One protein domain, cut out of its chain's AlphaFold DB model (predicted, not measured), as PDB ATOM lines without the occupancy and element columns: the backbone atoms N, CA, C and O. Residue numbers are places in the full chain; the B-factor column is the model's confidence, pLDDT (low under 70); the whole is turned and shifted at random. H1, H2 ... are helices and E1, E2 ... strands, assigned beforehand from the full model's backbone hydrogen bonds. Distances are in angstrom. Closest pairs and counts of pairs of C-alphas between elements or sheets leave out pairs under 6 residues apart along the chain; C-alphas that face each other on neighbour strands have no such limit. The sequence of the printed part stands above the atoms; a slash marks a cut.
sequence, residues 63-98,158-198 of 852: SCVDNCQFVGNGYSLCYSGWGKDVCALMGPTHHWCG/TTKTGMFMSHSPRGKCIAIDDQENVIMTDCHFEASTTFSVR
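This is residues 63 to 98 and 158 to 198 of the 852 residues of the protein "Ricin B-type lectin domain-containing protein" of Achlya hypogyna (UniProt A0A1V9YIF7). With little regular structure, the model has two small lobes: the antiparallel sheet E2 E1 E3 with helix H1 over one face, and the antiparallel hairpin E4 and E5 with unnamed stretches around it. Of 77 printed residues, 29 are in E1 E2 H1 E3 E4 E5, in that order, a mixed class. The whole is compact, radius of gyration of the C-alphas 12.3 A, spanning 33 by 23 by 22 A.

In the hairpin of E1, residues 68 to 72, and E2, residues 75 to 79, N 70 and O 77 are 2.9 A apart, within hydrogen-bond range. E3, residues 94 to 96, is antiparallel to E1, with N 95 and O 69 at 2.8 A. H1, residues 84 to 89, is on this sheet at a height of 7.2 A; every O i to N i+4 pair in it is within range. E2, H1 and E3 make a split strand-helix-strand unit, E1 between its same-way strands, with a right-handed crossover. In the hairpin of E4, residues 172 to 176, and E5, residues 182 to 186, N 175 and O 183 are 2.9 A apart.

E1 begins at C-alpha 68 (146.170, 102.960, 142.440) and measures 13.2 A, E2 13.6 A, E4 12.9 A. E5, 13.1 A, ends at C-alpha 186 (152.597, 91.984, 145.371).

Residues 99 to 157 are not printed; C-alphas 98 and 158 are 25.1 A apart. Residues 74 to 75 and 158 to 161 have pLDDT under 70.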
ATOM      1  N   SER A  63     142.089 103.992 152.721       77.19
ATOM      2  CA  SER A  63     143.511 103.929 153.094       77.19
ATOM      3  C   SER A  63     144.469 103.875 151.897       77.19
ATOM      4  O   SER A  63     145.678 103.801 152.100       77.19
ATOM      5  N   CYS A  64     143.959 103.867 150.662       81.31
ATOM      6  CA  CYS A  64     144.786 104.015 149.471       81.31
ATOM      7  C   CYS A  64     145.030 105.508 149.243       81.31
ATOM      8  O   CYS A  64     144.084 106.241 148.977       81.31
ATOM      9  N   VAL A  65     146.277 105.952 149.384       82.25
ATOM     10  CA  VAL A  65     146.696 107.352 149.203       82.25
ATOM     11  C   VAL A  65     147.930 107.358 148.311       82.25
ATOM     12  O   VAL A  65     148.808 106.516 148.501       82.25
ATOM     13  N   ASP A  66     147.967 108.247 147.319       85.25
ATOM     14  CA  ASP A  66     149.045 108.386 146.321       85.25
ATOM     15  C   ASP A  66     149.409 107.075 145.601       85.25
ATOM     16  O   ASP A  66     150.556 106.821 145.249       85.25
ATOM     17  N   ASN A  67     148.393 106.229 145.389       84.00
ATOM     18  CA  ASN A  67     148.501 104.885 144.825       84.00
ATOM     19  C   ASN A  67     147.243 104.515 144.014       84.00
ATOM     20  O   ASN A  67     146.236 105.230 144.026       84.00
ATOM     21  N   CYS A  68     147.285 103.396 143.286       85.94
ATOM     22  CA  CYS A  68     146.170 102.960 142.440       85.94
ATOM     23  C   CYS A  68     145.199 102.043 143.197       85.94
ATOM     24  O   CYS A  68     145.603 100.985 143.681       85.94
ATOM     25  N   GLN A  69     143.914 102.401 143.259       86.00
ATOM     26  CA  GLN A  69     142.869 101.563 143.849       86.00
ATOM     27  C   GLN A  69     142.120 100.774 142.766       86.00
ATOM     28  O   GLN A  69     141.549 101.361 141.851       86.00
ATOM     29  N   PHE A  70     142.042  99.449 142.897       82.25
ATOM     30  CA  PHE A  70     141.051  98.641 142.174       82.25
ATOM     31  C   PHE A  70     139.755  98.549 142.977       82.25
ATOM     32  O   PHE A  70     139.792  98.319 144.189       82.25
ATOM     33  N   VAL A  71     138.611  98.657 142.298       78.31
ATOM     34  CA  VAL A  71     137.274  98.535 142.896       78.31
ATOM     35  C   VAL A  71     136.495  97.428 142.188       78.31
ATOM     36  O   VAL A  71     136.045  97.587 141.054       78.31
ATOM     37  N   GLY A  72     136.323  96.298 142.874       73.25
ATOM     38  CA  GLY A  72     135.541  95.155 142.406       73.25
ATOM     39  C   GLY A  72     134.199  95.021 143.122       73.25
ATOM     40  O   GLY A  72     133.893  95.732 144.081       73.25
ATOM     41  N   ASN A  73     133.397  94.047 142.691       73.62
ATOM     42  CA  ASN A  73     132.154  93.696 143.376       73.62
ATOM     43  C   ASN A  73     132.466  93.120 144.770       73.62
ATOM     44  O   ASN A  73     132.856  91.959 144.894       73.62
ATOM     45  N   GLY A  74     132.289  93.942 145.808       68.69
ATOM     46  CA  GLY A  74     132.429  93.557 147.217       68.69
ATOM     47  C   GLY A  74     133.839  93.663 147.810       68.69
ATOM     48  O   GLY A  74     134.022  93.268 148.957       68.69
ATOM     49  N   TYR A  75     134.833  94.175 147.078       68.19
ATOM     50  CA  TYR A  75     136.197  94.359 147.597       68.19
ATOM     51  C   TYR A  75     136.956  95.461 146.845       68.19
ATOM     52  O   TYR A  75     136.711  95.699 145.662       68.19
ATOM     53  N   SER A  76     137.919  96.089 147.518       77.44
ATOM     54  CA  SER A  76     138.917  96.963 146.898       77.44
ATOM     55  C   SER A  76     140.335  96.482 147.211       77.44
ATOM     56  O   SER A  76     140.555  95.718 148.150       77.44
ATOM     57  N   LEU A  77     141.292  96.893 146.382       80.00
ATOM     58  CA  LEU A  77     142.727  96.634 146.543       80.00
ATOM     59  C   LEU A  77     143.479  97.943 146.304       80.00
ATOM     60  O   LEU A  77     143.017  98.760 145.511       80.00
ATOM     61  N   CYS A  78     144.627  98.129 146.950       83.56
ATOM     62  CA  CYS A  78     145.513  99.268 146.719       83.56
ATOM     63  C   CYS A  78     146.877  98.758 146.248       83.56
ATOM     64  O   CYS A  78     147.497  97.959 146.950       83.56
ATOM     65  N   TYR A  79     147.330  99.205 145.079       78.88
ATOM     66  CA  TYR A  79     148.620  98.827 144.507       78.88
ATOM     67  C   TYR A  79     149.674  99.875 144.834       78.88
ATOM     68  O   TYR A  79     149.605 101.008 144.347       78.88
ATOM     69  N   SER A  80     150.642  99.487 145.663       74.44
ATOM     70  CA  SER A  80     151.742 100.343 146.089       74.44
ATOM     71  C   SER A  80     152.780 100.546 144.979       74.44
ATOM     72  O   SER A  80     153.229  99.596 144.333       74.44
ATOM     73  N   GLY A  81     153.176 101.803 144.767       72.56
ATOM     74  CA  GLY A  81     154.187 102.200 143.781       72.56
ATOM     75  C   GLY A  81     153.667 102.343 142.347       72.56
ATOM     76  O   GLY A  81     154.455 102.590 141.437       72.56
ATOM     77  N   TRP A  82     152.359 102.207 142.112       81.44
ATOM     78  CA  TRP A  82     151.767 102.525 140.809       81.44
ATOM     79  C   TRP A  82     151.573 104.036 140.687       81.44
ATOM     80  O   TRP A  82     151.200 104.686 141.656       81.44
ATOM     81  N   GLY A  83     151.781 104.595 139.492       80.88
ATOM     82  CA  GLY A  83     151.478 105.999 139.187       80.88
ATOM     83  C   GLY A  83     150.107 106.190 138.527       80.88
ATOM     84  O   GLY A  83     149.501 105.230 138.042       80.88
ATOM     85  N   LYS A  84     149.649 107.445 138.432       83.12
ATOM     86  CA  LYS A  84     148.380 107.835 137.781       83.12
ATOM     87  C   LYS A  84     148.226 107.260 136.368       83.12
ATOM     88  O   LYS A  84     147.175 106.710 136.044       83.12
ATOM     89  N   ASP A  85     149.287 107.312 135.564       79.94
ATOM     90  CA  ASP A  85     149.282 106.807 134.185       79.94
ATOM     91  C   ASP A  85     149.199 105.272 134.120       79.94
ATOM     92  O   ASP A  85     148.423 104.725 133.337       79.94
ATOM     93  N   VAL A  86     149.927 104.565 134.997       75.75
ATOM     94  CA  VAL A  86     149.857 103.094 135.128       75.75
ATOM     95  C   VAL A  86     148.455 102.666 135.566       75.75
ATOM     96  O   VAL A  86     147.883 101.733 135.005       75.75
ATOM     97  N   CYS A  87     147.861 103.398 136.508       81.56
ATOM     98  CA  CYS A  87     146.497 103.165 136.967       81.56
ATOM     99  C   CYS A  87     145.471 103.337 135.830       81.56
ATOM    100  O   CYS A  87     144.582 102.503 135.662       81.56
ATOM    101  N   ALA A  88     145.639 104.360 134.984       81.25
ATOM    102  CA  ALA A  88     144.780 104.598 133.822       81.25
ATOM    103  C   ALA A  88     144.912 103.521 132.723       81.25
ATOM    104  O   ALA A  88     143.924 103.211 132.048       81.25
ATOM    105  N   LEU A  89     146.091 102.904 132.548       77.44
ATOM    106  CA  LEU A  89     146.287 101.792 131.600       77.44
ATOM    107  C   LEU A  89     145.451 100.550 131.948       77.44
ATOM    108  O   LEU A  89     145.101  99.785 131.045       77.44
ATOM    109  N   MET A  90     145.108 100.373 133.226       74.06
ATOM    110  CA  MET A  90     144.374  99.219 133.756       74.06
ATOM    111  C   MET A  90     142.841  99.337 133.634       74.06
ATOM    112  O   MET A  90     142.108  98.422 134.017       74.06
ATOM    113  N   GLY A  91     142.345 100.423 133.032       75.56
ATOM    114  CA  GLY A  91     140.946 100.569 132.628       75.56
ATOM    115  C   GLY A  91     139.971 100.921 133.763       75.56
ATOM    116  O   GLY A  91     140.380 101.222 134.880       75.56
ATOM    117  N   PRO A  92     138.650 100.898 133.492       78.69
ATOM    118  CA  PRO A  92     137.624 101.538 134.332       78.69
ATOM    119  C   PRO A  92     137.351 100.853 135.683       78.69
ATOM    120  O   PRO A  92     136.485 101.300 136.430       78.69
ATOM    121  N   THR A  93     138.047  99.759 135.992       78.31
ATOM    122  CA  THR A  93     138.016  99.073 137.295       78.31
ATOM    123  C   THR A  93     139.084  99.584 138.266       78.31
ATOM    124  O   THR A  93     139.068  99.211 139.439       78.31
ATOM    125  N   HIS A  94     139.999 100.429 137.784       83.25
ATOM    126  CA  HIS A  94     141.084 101.038 138.539       83.25
ATOM    127  C   HIS A  94     140.904 102.564 138.585       83.25
ATOM    128  O   HIS A  94     140.443 103.177 137.623       83.25
ATOM    129  N   HIS A  95     141.247 103.175 139.715       85.81
ATOM    130  CA  HIS A  95     141.067 104.597 139.993       85.81
ATOM    131  C   HIS A  95     142.272 105.153 140.766       85.81
ATOM    132  O   HIS A  95     142.840 104.481 141.632       85.81
ATOM    133  N   TRP A  96     142.691 106.374 140.426       88.44
ATOM    134  CA  TRP A  96     143.872 107.004 141.007       88.44
ATOM    135  C   TRP A  96     143.548 107.714 142.320       88.44
ATOM    136  O   TRP A  96     142.832 108.712 142.325       88.44
ATOM    137  N   CYS A  97     144.152 107.245 143.412       86.25
ATOM    138  CA  CYS A  97     143.915 107.749 144.762       86.25
ATOM    139  C   CYS A  97     145.022 108.671 145.285       86.25
ATOM    140  O   CYS A  97     145.243 108.765 146.491       86.25
ATOM    141  N   GLY A  98     145.740 109.341 144.384       80.44
ATOM    142  CA  GLY A  98     146.709 110.369 144.743       80.44
ATOM    143  C   GLY A  98     146.219 111.780 144.490       80.44
ATOM    144  O   GLY A  98     145.384 112.015 143.612       80.44
ATOM    145  N   THR A 158     146.038  90.928 127.729       41.12
ATOM    146  CA  THR A 158     145.980  92.317 127.259       41.12
ATOM    147  C   THR A 158     146.026  93.296 128.427       41.12
ATOM    148  O   THR A 158     145.587  94.444 128.329       41.12
ATOM    149  N   THR A 159     146.629  92.868 129.537       53.09
ATOM    150  CA  THR A 159     147.174  93.773 130.542       53.09
ATOM    151  C   THR A 159     148.190  94.668 129.840       53.09
ATOM    152  O   THR A 159     149.316  94.252 129.578       53.09
ATOM    153  N   LYS A 160     147.793  95.903 129.514       60.03
ATOM    154  CA  LYS A 160     148.648  96.908 128.851       60.03
ATOM    155  C   LYS A 160     149.902  97.260 129.657       60.03
ATOM    156  O   LYS A 160     150.781  97.934 129.144       60.03
ATOM    157  N   THR A 161     149.952  96.819 130.908       66.19
ATOM    158  CA  THR A 161     151.076  96.898 131.838       66.19
ATOM    159  C   THR A 161     152.051  95.720 131.742       66.19
ATOM    160  O   THR A 161     153.118  95.797 132.332       66.19
ATOM    161  N   GLY A 162     151.712  94.631 131.044       73.62
ATOM    162  CA  GLY A 162     152.500  93.389 131.016       73.62
ATOM    163  C   GLY A 162     152.448  92.559 132.309       73.62
ATOM    164  O   GLY A 162     153.199  91.600 132.435       73.62
ATOM    165  N   MET A 163     151.598  92.914 133.279       79.19
ATOM    166  CA  MET A 163     151.590  92.304 134.618       79.19
ATOM    167  C   MET A 163     150.599  91.142 134.747       79.19
ATOM    168  O   MET A 163     149.400  91.306 134.525       79.19
ATOM    169  N   PHE A 164     151.077  89.982 135.196       81.88
ATOM    170  CA  PHE A 164     150.280  88.754 135.261       81.88
ATOM    171  C   PHE A 164     149.649  88.601 136.649       81.88
ATOM    172  O   PHE A 164     150.199  87.961 137.545       81.88
ATOM    173  N   MET A 165     148.491  89.237 136.830       80.56
ATOM    174  CA  MET A 165     147.726  89.228 138.080       80.56
ATOM    175  C   MET A 165     147.058  87.873 138.348       80.56
ATOM    176  O   MET A 165     146.364  87.336 137.484       80.56
ATOM    177  N   SER A 166     147.159  87.370 139.579       79.38
ATOM    178  CA  SER A 166     146.383  86.205 140.011       79.38
ATOM    179  C   SER A 166     144.920  86.561 140.299       79.38
ATOM    180  O   SER A 166     144.596  87.584 140.909       79.38
ATOM    181  N   HIS A 167     144.015  85.659 139.907       74.62
ATOM    182  CA  HIS A 167     142.598  85.725 140.270       74.62
ATOM    183  C   HIS A 167     142.356  85.396 141.759       74.62
ATOM    184  O   HIS A 167     141.364  85.844 142.345       74.62
ATOM    185  N   SER A 168     143.240  84.604 142.375       77.44
ATOM    186  CA  SER A 168     143.216  84.250 143.797       77.44
ATOM    187  C   SER A 168     144.587  83.694 144.230       77.44
ATOM    188  O   SER A 168     145.058  82.756 143.591       77.44
ATOM    189  N   PRO A 169     145.248  84.235 145.273       74.06
ATOM    190  CA  PRO A 169     144.910  85.463 145.993       74.06
ATOM    191  C   PRO A 169     144.994  86.696 145.081       74.06
ATOM    192  O   PRO A 169     145.876  86.811 144.234       74.06
ATOM    193  N   ARG A 170     144.056  87.631 145.252       74.62
ATOM    194  CA  ARG A 170     143.998  88.862 144.449       74.62
ATOM    195  C   ARG A 170     145.031  89.871 144.937       74.62
ATOM    196  O   ARG A 170     145.366  89.887 146.116       74.62
ATOM    197  N   GLY A 171     145.501  90.724 144.032       74.12
ATOM    198  CA  GLY A 171     146.543  91.715 144.323       74.12
ATOM    199  C   GLY A 171     147.975  91.175 144.224       74.12
ATOM    200  O   GLY A 171     148.916  91.965 144.238       74.12
ATOM    201  N   LYS A 172     148.137  89.854 144.064       84.25
ATOM    202  CA  LYS A 172     149.419  89.210 143.772       84.25
ATOM    203  C   LYS A 172     149.640  89.069 142.267       84.25
ATOM    204  O   LYS A 172     148.702  88.753 141.531       84.25
ATOM    205  N   CYS A 173     150.878  89.253 141.834       86.00
ATOM    206  CA  CYS A 173     151.337  89.091 140.459       86.00
ATOM    207  C   CYS A 173     152.451  88.044 140.392       86.00
ATOM    208  O   CYS A 173     153.192  87.860 141.360       86.00
ATOM    209  N   ILE A 174     152.576  87.384 139.241       89.19
ATOM    210  CA  ILE A 174     153.796  86.641 138.903       89.19
ATOM    211  C   ILE A 174     154.959  87.642 138.845       89.19
ATOM    212  O   ILE A 174     154.778  88.762 138.360       89.19
ATOM    213  N   ALA A 175     156.133  87.245 139.329       89.06
ATOM    214  CA  ALA A 175     157.378  87.985 139.169       89.06
ATOM    215  C   ALA A 175     158.592  87.052 139.076       89.06
ATOM    216  O   ALA A 175     158.491  85.865 139.387       89.06
ATOM    217  N   ILE A 176     159.731  87.608 138.671       86.81
ATOM    218  CA  ILE A 176     161.061  87.003 138.781       86.81
ATOM    219  C   ILE A 176     161.801  87.646 139.963       86.81
ATOM    220  O   ILE A 176     161.778  88.871 140.090       86.81
ATOM    221  N   ASP A 177     162.433  86.842 140.821       87.00
ATOM    222  CA  ASP A 177     163.270  87.326 141.931       87.00
ATOM    223  C   ASP A 177     164.764  87.468 141.558       87.00
ATOM    224  O   ASP A 177     165.192  87.103 140.462       87.00
ATOM    225  N   ASP A 178     165.582  87.976 142.490       85.44
ATOM    226  CA  ASP A 178     167.041  88.140 142.326       85.44
ATOM    227  C   ASP A 178     167.810  86.815 142.103       85.44
ATOM    228  O   ASP A 178     169.017  86.828 141.852       85.44
ATOM    229  N   GLN A 179     167.140  85.664 142.227       85.81
ATOM    230  CA  GLN A 179     167.679  84.318 142.005       85.81
ATOM    231  C   GLN A 179     167.120  83.670 140.721       85.81
ATOM    232  O   GLN A 179     167.333  82.481 140.493       85.81
ATOM    233  N   GLU A 180     166.433  84.450 139.881       82.50
ATOM    234  CA  GLU A 180     165.736  84.030 138.658       82.50
ATOM    235  C   GLU A 180     164.558  83.048 138.886       82.50
ATOM    236  O   GLU A 180     164.054  82.445 137.932       82.50
ATOM    237  N   ASN A 181     164.045  82.912 140.118       84.38
ATOM    238  CA  ASN A 181     162.864  82.089 140.399       84.38
ATOM    239  C   ASN A 181     161.575  82.792 139.954       84.38
ATOM    240  O   ASN A 181     161.385  83.984 140.195       84.38
ATOM    241  N   VAL A 182     160.620  82.022 139.421       88.62
ATOM    242  CA  VAL A 182     159.242  82.489 139.209       88.62
ATOM    243  C   VAL A 182     158.484  82.448 140.541       88.62
ATOM    244  O   VAL A 182     158.215  81.371 141.073       88.62
ATOM    245  N   ILE A 183     158.117  83.616 141.067       88.75
ATOM    246  CA  ILE A 183     157.441  83.786 142.362       88.75
ATOM    247  C   ILE A 183     156.075  84.476 142.222       88.75
ATOM    248  O   ILE A 183     155.761  85.077 141.197       88.75
ATOM    249  N   MET A 184     155.270  84.429 143.287       89.38
ATOM    250  CA  MET A 184     154.067  85.255 143.445       89.38
ATOM    251  C   MET A 184     154.333  86.357 144.476       89.38
ATOM    252  O   MET A 184     154.413  86.075 145.672       89.38
ATOM    253  N   THR A 185     154.433  87.607 144.028       88.31
ATOM    254  CA  THR A 185     154.684  88.789 144.874       88.31
ATOM    255  C   THR A 185     153.528  89.793 144.787       88.31
ATOM    256  O   THR A 185     152.547  89.543 144.087       88.31
ATOM    257  N   ASP A 186     153.569  90.895 145.533       86.19
ATOM    258  CA  ASP A 186     152.597  91.984 145.371       86.19
ATOM    259  C   ASP A 186     152.772  92.681 144.015       86.19
ATOM    260  O   ASP A 186     153.874  92.819 143.491       86.19
ATOM    261  N   CYS A 187     151.665  93.087 143.399       81.88
ATOM    262  CA  CYS A 187     151.694  93.677 142.064       81.88
ATOM    263  C   CYS A 187     152.345  95.077 142.058       81.88
ATOM    264  O   CYS A 187     151.649  96.080 142.196       81.88
ATOM    265  N   HIS A 188     153.654  95.157 141.810       79.50
ATOM    266  CA  HIS A 188     154.406  96.388 141.508       79.50
ATOM    267  C   HIS A 188     154.636  96.545 139.995       79.50
ATOM    268  O   HIS A 188     154.533  95.564 139.269       79.50
ATOM    269  N   PHE A 189     154.928  97.750 139.495       76.06
ATOM    270  CA  PHE A 189     155.144  98.002 138.058       76.06
ATOM    271  C   PHE A 189     156.646  98.134 137.747       76.06
ATOM    272  O   PHE A 189     157.201  99.232 137.758       76.06
ATOM    273  N   GLU A 190     157.309  97.001 137.517       80.06
ATOM    274  CA  GLU A 190     158.771  96.880 137.432       80.06
ATOM    275  C   GLU A 190     159.192  95.734 136.488       80.06
ATOM    276  O   GLU A 190     158.363  94.944 136.040       80.06
ATOM    277  N   ALA A 191     160.479  95.640 136.131       78.62
ATOM    278  CA  ALA A 191     160.960  94.653 135.151       78.62
ATOM    279  C   ALA A 191     160.760  93.193 135.611       78.62
ATOM    280  O   ALA A 191     160.420  92.331 134.810       78.62
ATOM    281  N   SER A 192     160.897  92.943 136.912       82.06
ATOM    282  CA  SER A 192     160.626  91.672 137.597       82.06
ATOM    283  C   SER A 192     159.176  91.197 137.450       82.06
ATOM    284  O   SER A 192     158.944  89.996 137.361       82.06
ATOM    285  N   THR A 193     158.195  92.106 137.420       81.88
ATOM    286  CA  THR A 193     156.749  91.794 137.411       81.88
ATOM    287  C   THR A 193     156.094  91.901 136.029       81.88
ATOM    288  O   THR A 193     154.891  91.638 135.897       81.88
ATOM    289  N   THR A 194     156.841  92.315 135.000       77.62
ATOM    290  CA  THR A 194     156.305  92.633 133.667       77.62
ATOM    291  C   THR A 194     156.848  91.699 132.585       77.62
ATOM    292  O   THR A 194     158.047  91.569 132.370       77.62
ATOM    293  N   PHE A 195     155.934  91.045 131.866       80.38
ATOM    294  CA  PHE A 195     156.234  89.992 130.897       80.38
ATOM    295  C   PHE A 195     155.532  90.262 129.560       80.38
ATOM    296  O   PHE A 195     154.437  90.826 129.511       80.38
ATOM    297  N   SER A 196     156.125  89.796 128.457       72.00
ATOM    298  CA  SER A 196     155.481  89.786 127.137       72.00
ATOM    299  C   SER A 196     155.008  88.380 126.768       72.00
ATOM    300  O   SER A 196     155.844  87.484 126.636       72.00
ATOM    301  N   VAL A 197     153.711  88.186 126.497       73.44
ATOM    302  CA  VAL A 197     153.268  87.005 125.731       73.44
ATOM    303  C   VAL A 197     153.791  87.135 124.304       73.44
ATOM    304  O   VAL A 197     153.678  88.202 123.698       73.44
ATOM    305  N   ARG A 198     154.320  86.044 123.745       71.31
ATOM    306  CA  ARG A 198     154.696  85.956 122.330       71.31
ATOM    307  C   ARG A 198     154.081  84.703 121.699       71.31
ATOM    308  O   ARG A 198     154.103  83.655 122.343       71.31
TER     309      ARG A 198